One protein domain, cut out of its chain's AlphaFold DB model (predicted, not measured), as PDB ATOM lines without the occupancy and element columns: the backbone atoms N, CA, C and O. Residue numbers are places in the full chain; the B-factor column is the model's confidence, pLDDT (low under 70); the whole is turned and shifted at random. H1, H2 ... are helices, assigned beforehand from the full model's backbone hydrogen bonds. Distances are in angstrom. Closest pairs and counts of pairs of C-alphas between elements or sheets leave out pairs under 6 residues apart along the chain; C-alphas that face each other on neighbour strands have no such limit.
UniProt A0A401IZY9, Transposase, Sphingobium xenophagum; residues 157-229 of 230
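This is residues 157 to 229 of the 230 residues of the protein "Transposase" of Sphingobium xenophagum (UniProt A0A401IZY9). One long helix, H1, makes the longest axis; its residues 157 to 168 stick out as a free arm, while the rest of it belongs to the body of 61 residues, in which the chain folds back through two long links and two short helices, H2 and H3. H2 and H3 run nearly side by side there, opposite ways. The printed part has 73 residues with three named helices in the order H1, H2, H3 and no named strand; the class is all helix. The whole is loose, with a radius of gyration of the C-alphas of 14.9 A, and spans 53 by 20 by 19 A, the arm making much of the length.

H1, residues 157 to 185, only just touches H3, residues 218 to 227, with 3 pairs of C-alphas within 8 A. H1 touches H3 with residues 176 to 180 alone, and the closest C-alphas of the two helices, those of Leu 176 and Cys 225, are 6.9 A apart. The two helices run opposite ways at a shallow tilt of 24 degrees. H2, residues 199 to 204, is apart from H1. H2 and H3 are close but not clearly touching: their closest C-alphas, those of Arg 200 and Leu 226, are 7.9 A apart, and they run opposite ways at a shallow tilt of 15 degrees. In H2 and H3 every O i to N i+4 pair is within hydrogen-bond range; in H1, 24 of 25 are.

H1 begins at C-alpha 157 (8.281, 19.153, -45.249) and measures 41.5 A to C-alpha 185 (40.071, 0.288, -26.465). H2 measures 8.7 A. H3 measures 14.4 A and ends at C-alpha 227 (20.738, -4.223, -29.959).

The C-alphas farthest apart, those of Glu 157 and Gly 211, are 53.2 A apart. Without residues 157 to 168, the body spans 35 by 20 by 19 A. The printed part has no cut. Both links, residues 186 to 198 and 205 to 217, are long. Mean pLDDT of the printed part is 78.7; residues 215 to 229 are under 70.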
ATOM      1  N   GLU A 157       7.828  19.241 -46.640       81.06
ATOM      2  CA  GLU A 157       8.281  19.153 -45.249       81.06
ATOM      3  C   GLU A 157       8.406  17.695 -44.803       81.06
ATOM      4  O   GLU A 157       9.468  17.302 -44.309       81.06
ATOM      5  N   ASP A 158       7.384  16.877 -45.055       79.19
ATOM      6  CA  ASP A 158       7.372  15.455 -44.703       79.19
ATOM      7  C   ASP A 158       8.472  14.677 -45.432       79.19
ATOM      8  O   ASP A 158       9.217  13.897 -44.829       79.19
ATOM      9  N   ARG A 159       8.684  14.960 -46.722       80.50
ATOM     10  CA  ARG A 159       9.787  14.359 -47.489       80.50
ATOM     11  C   ARG A 159      11.155  14.717 -46.903       80.50
ATOM     12  O   ARG A 159      12.057  13.876 -46.833       80.50
ATOM     13  N   ARG A 160      11.324  15.967 -46.457       77.94
ATOM     14  CA  ARG A 160      12.553  16.437 -45.795       77.94
ATOM     15  C   ARG A 160      12.713  15.834 -44.398       77.94
ATOM     16  O   ARG A 160      13.856  15.619 -43.983       77.94
ATOM     17  N   ARG A 161      11.618  15.531 -43.692       77.62
ATOM     18  CA  ARG A 161      11.630  14.917 -42.355       77.62
ATOM     19  C   ARG A 161      12.360  13.578 -42.367       77.62
ATOM     20  O   ARG A 161      13.320  13.434 -41.617       77.62
ATOM     21  N   ASN A 162      12.024  12.690 -43.301       76.12
ATOM     22  CA  ASN A 162      12.685  11.386 -43.451       76.12
ATOM     23  C   ASN A 162      14.203  11.517 -43.661       76.12
ATOM     24  O   ASN A 162      15.000  10.793 -43.065       76.12
ATOM     25  N   SER A 163      14.626  12.484 -44.480       79.50
ATOM     26  CA  SER A 163      16.050  12.728 -44.738       79.50
ATOM     27  C   SER A 163      16.787  13.240 -43.495       79.50
ATOM     28  O   SER A 163      17.907  12.806 -43.218       79.50
ATOM     29  N   ARG A 164      16.166  14.143 -42.724       79.25
ATOM     30  CA  ARG A 164      16.732  14.679 -41.472       79.25
ATOM     31  C   ARG A 164      16.781  13.627 -40.372       79.25
ATOM     32  O   ARG A 164      17.794  13.519 -39.685       79.25
ATOM     33  N   GLU A 165      15.722  12.843 -40.232       84.19
ATOM     34  CA  GLU A 165      15.642  11.748 -39.273       84.19
ATOM     35  C   GLU A 165      16.709  10.700 -39.567       84.19
ATOM     36  O   GLU A 165      17.518  10.392 -38.693       84.19
ATOM     37  N   ARG A 166      16.842  10.274 -40.830       86.12
ATOM     38  CA  ARG A 166      17.934   9.396 -41.259       86.12
ATOM     39  C   ARG A 166      19.307   9.973 -40.911       86.12
ATOM     40  O   ARG A 166      20.159   9.251 -40.405       86.12
ATOM     41  N   GLN A 167      19.547  11.262 -41.167       84.00
ATOM     42  CA  GLN A 167      20.814  11.904 -40.794       84.00
ATOM     43  C   GLN A 167      21.046  11.915 -39.276       84.00
ATOM     44  O   GLN A 167      22.182  11.718 -38.844       84.00
ATOM     45  N   SER A 168      20.003  12.133 -38.470       84.00
ATOM     46  CA  SER A 168      20.098  12.080 -37.008       84.00
ATOM     47  C   SER A 168      20.435  10.672 -36.530       84.00
ATOM     48  O   SER A 168      21.414  10.494 -35.812       84.00
ATOM     49  N   LEU A 169      19.708   9.666 -37.021       89.62
ATOM     50  CA  LEU A 169      19.945   8.260 -36.701       89.62
ATOM     51  C   LEU A 169      21.354   7.816 -37.105       89.62
ATOM     52  O   LEU A 169      22.025   7.125 -36.347       89.62
ATOM     53  N   ILE A 170      21.859   8.271 -38.256       90.00
ATOM     54  CA  ILE A 170      23.251   8.022 -38.660       90.00
ATOM     55  C   ILE A 170      24.232   8.641 -37.661       90.00
ATOM     56  O   ILE A 170      25.189   7.977 -37.262       90.00
ATOM     57  N   LYS A 171      24.015   9.890 -37.232       88.69
ATOM     58  CA  LYS A 171      24.880  10.540 -36.234       88.69
ATOM     59  C   LYS A 171      24.851   9.803 -34.900       88.69
ATOM     60  O   LYS A 171      25.904   9.620 -34.294       88.69
ATOM     61  N   ASP A 172      23.681   9.368 -34.454       89.75
ATOM     62  CA  ASP A 172      23.540   8.658 -33.185       89.75
ATOM     63  C   ASP A 172      24.148   7.253 -33.258       89.75
ATOM     64  O   ASP A 172      24.895   6.867 -32.356       89.75
ATOM     65  N   ARG A 173      23.988   6.550 -34.386       90.50
ATOM     66  CA  ARG A 173      24.700   5.297 -34.674       90.50
ATOM     67  C   ARG A 173      26.217   5.488 -34.628       90.50
ATOM     68  O   ARG A 173      26.903   4.702 -33.982       90.50
ATOM     69  N   ILE A 174      26.754   6.540 -35.253       90.81
ATOM     70  CA  ILE A 174      28.196   6.846 -35.215       90.81
ATOM     71  C   ILE A 174      28.667   7.097 -33.776       90.81
ATOM     72  O   ILE A 174      29.694   6.557 -33.367       90.81
ATOM     73  N   LYS A 175      27.917   7.872 -32.979       89.75
ATOM     74  CA  LYS A 175      28.247   8.105 -31.563       89.75
ATOM     75  C   LYS A 175      28.280   6.803 -30.766       89.75
ATOM     76  O   LYS A 175      29.213   6.599 -29.993       89.75
ATOM     77  N   LEU A 176      27.291   5.927 -30.954       88.75
ATOM     78  CA  LEU A 176      27.238   4.626 -30.285       88.75
ATOM     79  C   LEU A 176      28.423   3.744 -30.683       88.75
ATOM     80  O   LEU A 176      29.103   3.215 -29.807       88.75
ATOM     81  N   VAL A 177      28.735   3.652 -31.978       89.38
ATOM     82  CA  VAL A 177      29.895   2.897 -32.478       89.38
ATOM     83  C   VAL A 177      31.193   3.414 -31.865       89.38
ATOM     84  O   VAL A 177      31.970   2.625 -31.329       89.38
ATOM     85  N   ASN A 178      31.415   4.728 -31.886       89.50
ATOM     86  CA  ASN A 178      32.619   5.332 -31.318       89.50
ATOM     87  C   ASN A 178      32.709   5.106 -29.807       89.50
ATOM     88  O   ASN A 178      33.789   4.832 -29.291       89.50
ATOM     89  N   ARG A 179      31.577   5.154 -29.097       88.88
ATOM     90  CA  ARG A 179      31.516   4.848 -27.666       88.88
ATOM     91  C   ARG A 179      31.881   3.390 -27.383       88.88
ATOM     92  O   ARG A 179      32.682   3.150 -26.487       88.88
ATOM     93  N   ILE A 180      31.339   2.432 -28.141       87.00
ATOM     94  CA  ILE A 180      31.680   1.006 -28.005       87.00
ATOM     95  C   ILE A 180      33.176   0.800 -28.255       87.00
ATOM     96  O   ILE A 180      33.854   0.200 -27.423       87.00
ATOM     97  N   LYS A 181      33.700   1.333 -29.367       88.56
ATOM     98  CA  LYS A 181      35.121   1.214 -29.716       88.56
ATOM     99  C   LYS A 181      36.020   1.833 -28.644       88.56
ATOM    100  O   LYS A 181      36.995   1.206 -28.255       88.56
ATOM    101  N   GLY A 182      35.670   3.009 -28.118       87.88
ATOM    102  CA  GLY A 182      36.426   3.661 -27.045       87.88
ATOM    103  C   GLY A 182      36.435   2.867 -25.735       87.88
ATOM    104  O   GLY A 182      37.477   2.751 -25.097       87.88
ATOM    105  N   LEU A 183      35.301   2.268 -25.354       86.94
ATOM    106  CA  LEU A 183      35.227   1.419 -24.161       86.94
ATOM    107  C   LEU A 183      36.065   0.141 -24.310       86.94
ATOM    108  O   LEU A 183      36.745  -0.243 -23.364       86.94
ATOM    109  N   LEU A 184      36.043  -0.499 -25.483       86.62
ATOM    110  CA  LEU A 184      36.863  -1.684 -25.762       86.62
ATOM    111  C   LEU A 184      38.354  -1.350 -25.842       86.62
ATOM    112  O   LEU A 184      39.175  -2.084 -25.297       86.62
ATOM    113  N   TYR A 185      38.698  -0.204 -26.430       87.94
ATOM    114  CA  TYR A 185      40.071   0.288 -26.465       87.94
ATOM    115  C   TYR A 185      40.639   0.472 -25.052       87.94
ATOM    116  O   TYR A 185      41.761   0.060 -24.777       87.94
ATOM    117  N   ALA A 186      39.839   1.003 -24.120       86.19
ATOM    118  CA  ALA A 186      40.224   1.119 -22.712       86.19
ATOM    119  C   ALA A 186      40.420  -0.239 -22.007       86.19
ATOM    120  O   ALA A 186      41.050  -0.289 -20.956       86.19
ATOM    121  N   GLN A 187      39.892  -1.334 -22.565       86.12
ATOM    122  CA  GLN A 187      40.145  -2.704 -22.109       86.12
ATOM    123  C   GLN A 187      41.316  -3.374 -22.848       86.12
ATOM    124  O   GLN A 187      41.569  -4.555 -22.636       86.12
ATOM    125  N   GLY A 188      42.036  -2.654 -23.717       87.00
ATOM    126  CA  GLY A 188      43.133  -3.202 -24.522       87.00
ATOM    127  C   GLY A 188      42.677  -4.003 -25.746       87.00
ATOM    128  O   GLY A 188      43.492  -4.668 -26.378       87.00
ATOM    129  N   THR A 189      41.393  -3.940 -26.101       85.12
ATOM    130  CA  THR A 189      40.828  -4.662 -27.243       85.12
ATOM    131  C   THR A 189      40.702  -3.732 -28.454       85.12
ATOM    132  O   THR A 189      40.023  -2.704 -28.398       85.12
ATOM    133  N   VAL A 190      41.319  -4.102 -29.579       84.50
ATOM    134  CA  VAL A 190      41.336  -3.309 -30.824       84.50
ATOM    135  C   VAL A 190      40.716  -4.072 -31.996       84.50
ATOM    136  O   VAL A 190      40.594  -5.292 -31.967       84.50
ATOM    137  N   GLY A 191      40.297  -3.354 -33.043       84.88
ATOM    138  CA  GLY A 191      39.823  -3.965 -34.295       84.88
ATOM    139  C   GLY A 191      38.396  -4.529 -34.273       84.88
ATOM    140  O   GLY A 191      37.945  -5.072 -35.281       84.88
ATOM    141  N   TYR A 192      37.656  -4.387 -33.168       88.25
ATOM    142  CA  TYR A 192      36.241  -4.757 -33.127       88.25
ATOM    143  C   TYR A 192      35.394  -3.806 -33.985       88.25
ATOM    144  O   TYR A 192      35.460  -2.582 -33.835       88.25
ATOM    145  N   GLU A 193      34.553  -4.372 -34.853       89.50
ATOM    146  CA  GLU A 193      33.680  -3.632 -35.767       89.50
ATOM    147  C   GLU A 193      32.197  -3.852 -35.420       89.50
ATOM    148  O   GLU A 193      31.590  -4.819 -35.889       89.50
ATOM    149  N   PRO A 194      31.560  -2.942 -34.647       86.75
ATOM    150  CA  PRO A 194      30.195  -3.126 -34.140       86.75
ATOM    151  C   PRO A 194      29.106  -3.175 -35.217       86.75
ATOM    152  O   PRO A 194      27.957  -3.459 -34.901       86.75
ATOM    153  N   LEU A 195      29.431  -2.844 -36.468       87.69
ATOM    154  CA  LEU A 195      28.466  -2.784 -37.565       87.69
ATOM    155  C   LEU A 195      28.476  -4.026 -38.463       87.69
ATOM    156  O   LEU A 195      27.617  -4.127 -39.337       87.69
ATOM    157  N   LYS A 196      29.418  -4.960 -38.273       88.44
ATOM    158  CA  LYS A 196      29.461  -6.199 -39.059       88.44
ATOM    159  C   LYS A 196      28.337  -7.162 -38.653       88.44
ATOM    160  O   LYS A 196      27.780  -7.082 -37.554       88.44
ATOM    161  N   SER A 197      27.982  -8.069 -39.559       86.44
ATOM    162  CA  SER A 197      26.941  -9.081 -39.340       86.44
ATOM    163  C   SER A 197      27.324 -10.100 -38.259       86.44
ATOM    164  O   SER A 197      26.468 -10.522 -37.486       86.44
ATOM    165  N   ASP A 198      28.610 -10.426 -38.139       85.75
ATOM    166  CA  ASP A 198      29.190 -11.364 -37.169       85.75
ATOM    167  C   ASP A 198      29.530 -10.727 -35.807       85.75
ATOM    168  O   ASP A 198      30.101 -11.385 -34.936       85.75
ATOM    169  N   ARG A 199      29.139  -9.462 -35.581       85.44
ATOM    170  CA  ARG A 199      29.487  -8.669 -34.385       85.44
ATOM    171  C   ARG A 199      29.264  -9.395 -33.056       85.44
ATOM    172  O   ARG A 199      30.086  -9.282 -32.160       85.44
ATOM    173  N   ARG A 200      28.176 -10.163 -32.917       82.19
ATOM    174  CA  ARG A 200      27.853 -10.884 -31.670       82.19
ATOM    175  C   ARG A 200      28.814 -12.041 -31.403       82.19
ATOM    176  O   ARG A 200      29.264 -12.183 -30.272       82.19
ATOM    177  N   ALA A 201      29.144 -12.821 -32.434       83.50
ATOM    178  CA  ALA A 201      30.124 -13.899 -32.328       83.50
ATOM    179  C   ALA A 201      31.506 -13.316 -32.015       83.50
ATOM    180  O   ALA A 201      32.132 -13.696 -31.031       83.50
ATOM    181  N   LYS A 202      31.909 -12.278 -32.760       84.94
ATOM    182  CA  LYS A 202      33.181 -11.585 -32.531       84.94
ATOM    183  C   LYS A 202      33.289 -10.963 -31.148       84.94
ATOM    184  O   LYS A 202      34.370 -10.981 -30.585       84.94
ATOM    185  N   PHE A 203      32.194 -10.435 -30.597       84.75
ATOM    186  CA  PHE A 203      32.170  -9.872 -29.248       84.75
ATOM    187  C   PHE A 203      32.362 -10.939 -28.162       84.75
ATOM    188  O   PHE A 203      33.033 -10.677 -27.168       84.75
ATOM    189  N   ALA A 204      31.790 -12.134 -28.346       81.69
ATOM    190  CA  ALA A 204      31.925 -13.240 -27.398       81.69
ATOM    191  C   ALA A 204      33.362 -13.786 -27.320       81.69
ATOM    192  O   ALA A 204      33.771 -14.268 -26.268       81.69
ATOM    193  N   GLU A 205      34.118 -13.665 -28.413       84.31
ATOM    194  CA  GLU A 205      35.526 -14.066 -28.528       84.31
ATOM    195  C   GLU A 205      36.509 -13.029 -27.943       84.31
ATOM    196  O   GLU A 205      37.707 -13.297 -27.874       84.31
ATOM    197  N   LEU A 206      36.049 -11.830 -27.554       85.31
ATOM    198  CA  LEU A 206      36.947 -10.764 -27.103       85.31
ATOM    199  C   LEU A 206      37.491 -11.021 -25.692       85.31
ATOM    200  O   LEU A 206      36.738 -11.235 -24.738       85.31
ATOM    201  N   ALA A 207      38.805 -10.856 -25.560       84.00
ATOM    202  CA  ALA A 207      39.519 -10.749 -24.296       84.00
ATOM    203  C   ALA A 207      40.073  -9.328 -24.111       84.00
ATOM    204  O   ALA A 207      40.256  -8.572 -25.076       84.00
ATOM    205  N   THR A 208      40.329  -8.959 -22.862       85.44
ATOM    206  CA  THR A 208      41.062  -7.738 -22.529       85.44
ATOM    207  C   THR A 208      42.535  -7.880 -22.931       85.44
ATOM    208  O   THR A 208      43.054  -8.986 -23.094       85.44
ATOM    209  N   GLY A 209      43.241  -6.759 -23.077       85.12
ATOM    210  CA  GLY A 209      44.661  -6.749 -23.452       85.12
ATOM    211  C   GLY A 209      45.589  -7.408 -22.423       85.12
ATOM    212  O   GLY A 209      46.706  -7.780 -22.764       85.12
ATOM    213  N   ASP A 210      45.127  -7.586 -21.184       86.75
ATOM    214  CA  ASP A 210      45.820  -8.319 -20.117       86.75
ATOM    215  C   ASP A 210      45.358  -9.785 -19.980       86.75
ATOM    216  O   ASP A 210      45.672 -10.445 -18.993       86.75
ATOM    217  N   GLY A 211      44.625 -10.312 -20.971       81.50
ATOM    218  CA  GLY A 211      44.286 -11.735 -21.083       81.50
ATOM    219  C   GLY A 211      43.097 -12.197 -20.239       81.50
ATOM    220  O   GLY A 211      42.824 -13.395 -20.181       81.50
ATOM    221  N   ARG A 212      42.372 -11.278 -19.593       83.75
ATOM    222  CA  ARG A 212      41.145 -11.592 -18.854       83.75
ATOM    223  C   ARG A 212      39.945 -11.633 -19.794       83.75
ATOM    224  O   ARG A 212      39.909 -11.011 -20.857       83.75
ATOM    225  N   GLU A 213      38.907 -12.337 -19.366       79.94
ATOM    226  CA  GLU A 213      37.604 -12.212 -20.006       79.94
ATOM    227  C   GLU A 213      37.041 -10.799 -19.800       79.94
ATOM    228  O   GLU A 213      37.230 -10.180 -18.748       79.94
ATOM    229  N   LEU A 214      36.299 -10.288 -20.789       75.00
ATOM    230  CA  LEU A 214      35.616  -9.002 -20.646       75.00
ATOM    231  C   LEU A 214      34.664  -9.018 -19.428       75.00
ATOM    232  O   LEU A 214      33.812  -9.912 -19.341       75.00
ATOM    233  N   PRO A 215      34.733  -8.017 -18.522       65.06
ATOM    234  CA  PRO A 215      33.988  -8.021 -17.265       65.06
ATOM    235  C   PRO A 215      32.477  -8.217 -17.454       65.06
ATOM    236  O   PRO A 215      31.862  -7.561 -18.304       65.06
ATOM    237  N   CYS A 216      31.845  -9.031 -16.602       55.59
ATOM    238  CA  CYS A 216      30.411  -9.341 -16.679       55.59
ATOM    239  C   CYS A 216      29.504  -8.100 -16.583       55.59
ATOM    240  O   CYS A 216      28.473  -8.066 -17.236       55.59
ATOM    241  N   ILE A 217      29.911  -7.047 -15.863       52.06
ATOM    242  CA  ILE A 217      29.179  -5.766 -15.755       52.06
ATOM    243  C   ILE A 217      29.171  -4.974 -17.069       52.06
ATOM    244  O   ILE A 217      28.282  -4.161 -17.323       52.06
ATOM    245  N   SER A 218      30.172  -5.204 -17.917       53.31
ATOM    246  CA  SER A 218      30.292  -4.528 -19.201       53.31
ATOM    247  C   SER A 218      29.447  -5.219 -20.278       53.31
ATOM    248  O   SER A 218      28.886  -4.544 -21.140       53.31
ATOM    249  N   ARG A 219      29.253  -6.545 -20.179       57.66
ATOM    250  CA  ARG A 219      28.510  -7.358 -21.159       57.66
ATOM    251  C   ARG A 219      27.050  -6.906 -21.387       57.66
ATOM    252  O   ARG A 219      26.706  -6.751 -22.554       57.66
ATOM    253  N   PRO A 220      26.212  -6.614 -20.367       52.22
ATOM    254  CA  PRO A 220      24.859  -6.085 -20.570       52.22
ATOM    255  C   PRO A 220      24.867  -4.710 -21.240       52.22
ATOM    256  O   PRO A 220      24.184  -4.496 -22.233       52.22
ATOM    257  N   ARG A 221      25.737  -3.799 -20.777       53.50
ATOM    258  CA  ARG A 221      25.870  -2.440 -21.329       53.50
ATOM    259  C   ARG A 221      26.302  -2.449 -22.799       53.50
ATOM    260  O   ARG A 221      25.876  -1.592 -23.572       53.50
ATOM    261  N   PHE A 222      27.140  -3.408 -23.189       55.81
ATOM    262  CA  PHE A 222      27.543  -3.628 -24.578       55.81
ATOM    263  C   PHE A 222      26.461  -4.337 -25.401       55.81
ATOM    264  O   PHE A 222      26.251  -3.957 -26.552       55.81
ATOM    265  N   ALA A 223      25.746  -5.311 -24.830       55.38
ATOM    266  CA  ALA A 223      24.633  -5.995 -25.484       55.38
ATOM    267  C   ALA A 223      23.487  -5.026 -25.823       55.38
ATOM    268  O   ALA A 223      23.017  -5.031 -26.960       55.38
ATOM    269  N   ASP A 224      23.133  -4.122 -24.908       51.97
ATOM    270  CA  ASP A 224      22.121  -3.081 -25.133       51.97
ATOM    271  C   ASP A 224      22.530  -2.130 -26.271       51.97
ATOM    272  O   ASP A 224      21.728  -1.804 -27.149       51.97
ATOM    273  N   CYS A 225      23.812  -1.747 -26.333       50.00
ATOM    274  CA  CYS A 225      24.335  -0.926 -27.429       50.00
ATOM    275  C   CYS A 225      24.372  -1.686 -28.773       50.00
ATOM    276  O   CYS A 225      24.190  -1.079 -29.829       50.00
ATOM    277  N   LEU A 226      24.586  -3.007 -28.757       52.50
ATOM    278  CA  LEU A 226      24.587  -3.866 -29.950       52.50
ATOM    279  C   LEU A 226      23.176  -4.180 -30.474       52.50
ATOM    280  O   LEU A 226      23.026  -4.470 -31.667       52.50
ATOM    281  N   ILE A 227      22.161  -4.122 -29.607       55.03
ATOM    282  CA  ILE A 227      20.738  -4.223 -29.959       55.03
ATOM    283  C   ILE A 227      20.247  -2.898 -30.562       55.03
ATOM    284  O   ILE A 227      19.602  -2.918 -31.604       55.03
ATOM    285  N   ALA A 228      20.638  -1.756 -29.988       46.69
ATOM    286  CA  ALA A 228      20.256  -0.418 -30.461       46.69
ATOM    287  C   ALA A 228      20.932   0.035 -31.778       46.69
ATOM    288  O   ALA A 228      20.658   1.126 -32.269       46.69
ATOM    289  N   SER A 229      21.840  -0.771 -32.338       46.59
ATOM    290  CA  SER A 229      22.591  -0.461 -33.569       46.59
ATOM    291  C   SER A 229      21.974  -1.046 -34.856       46.59
ATOM    292  O   SER A 229      22.633  -0.989 -35.902       46.59
TER     293      SER A 229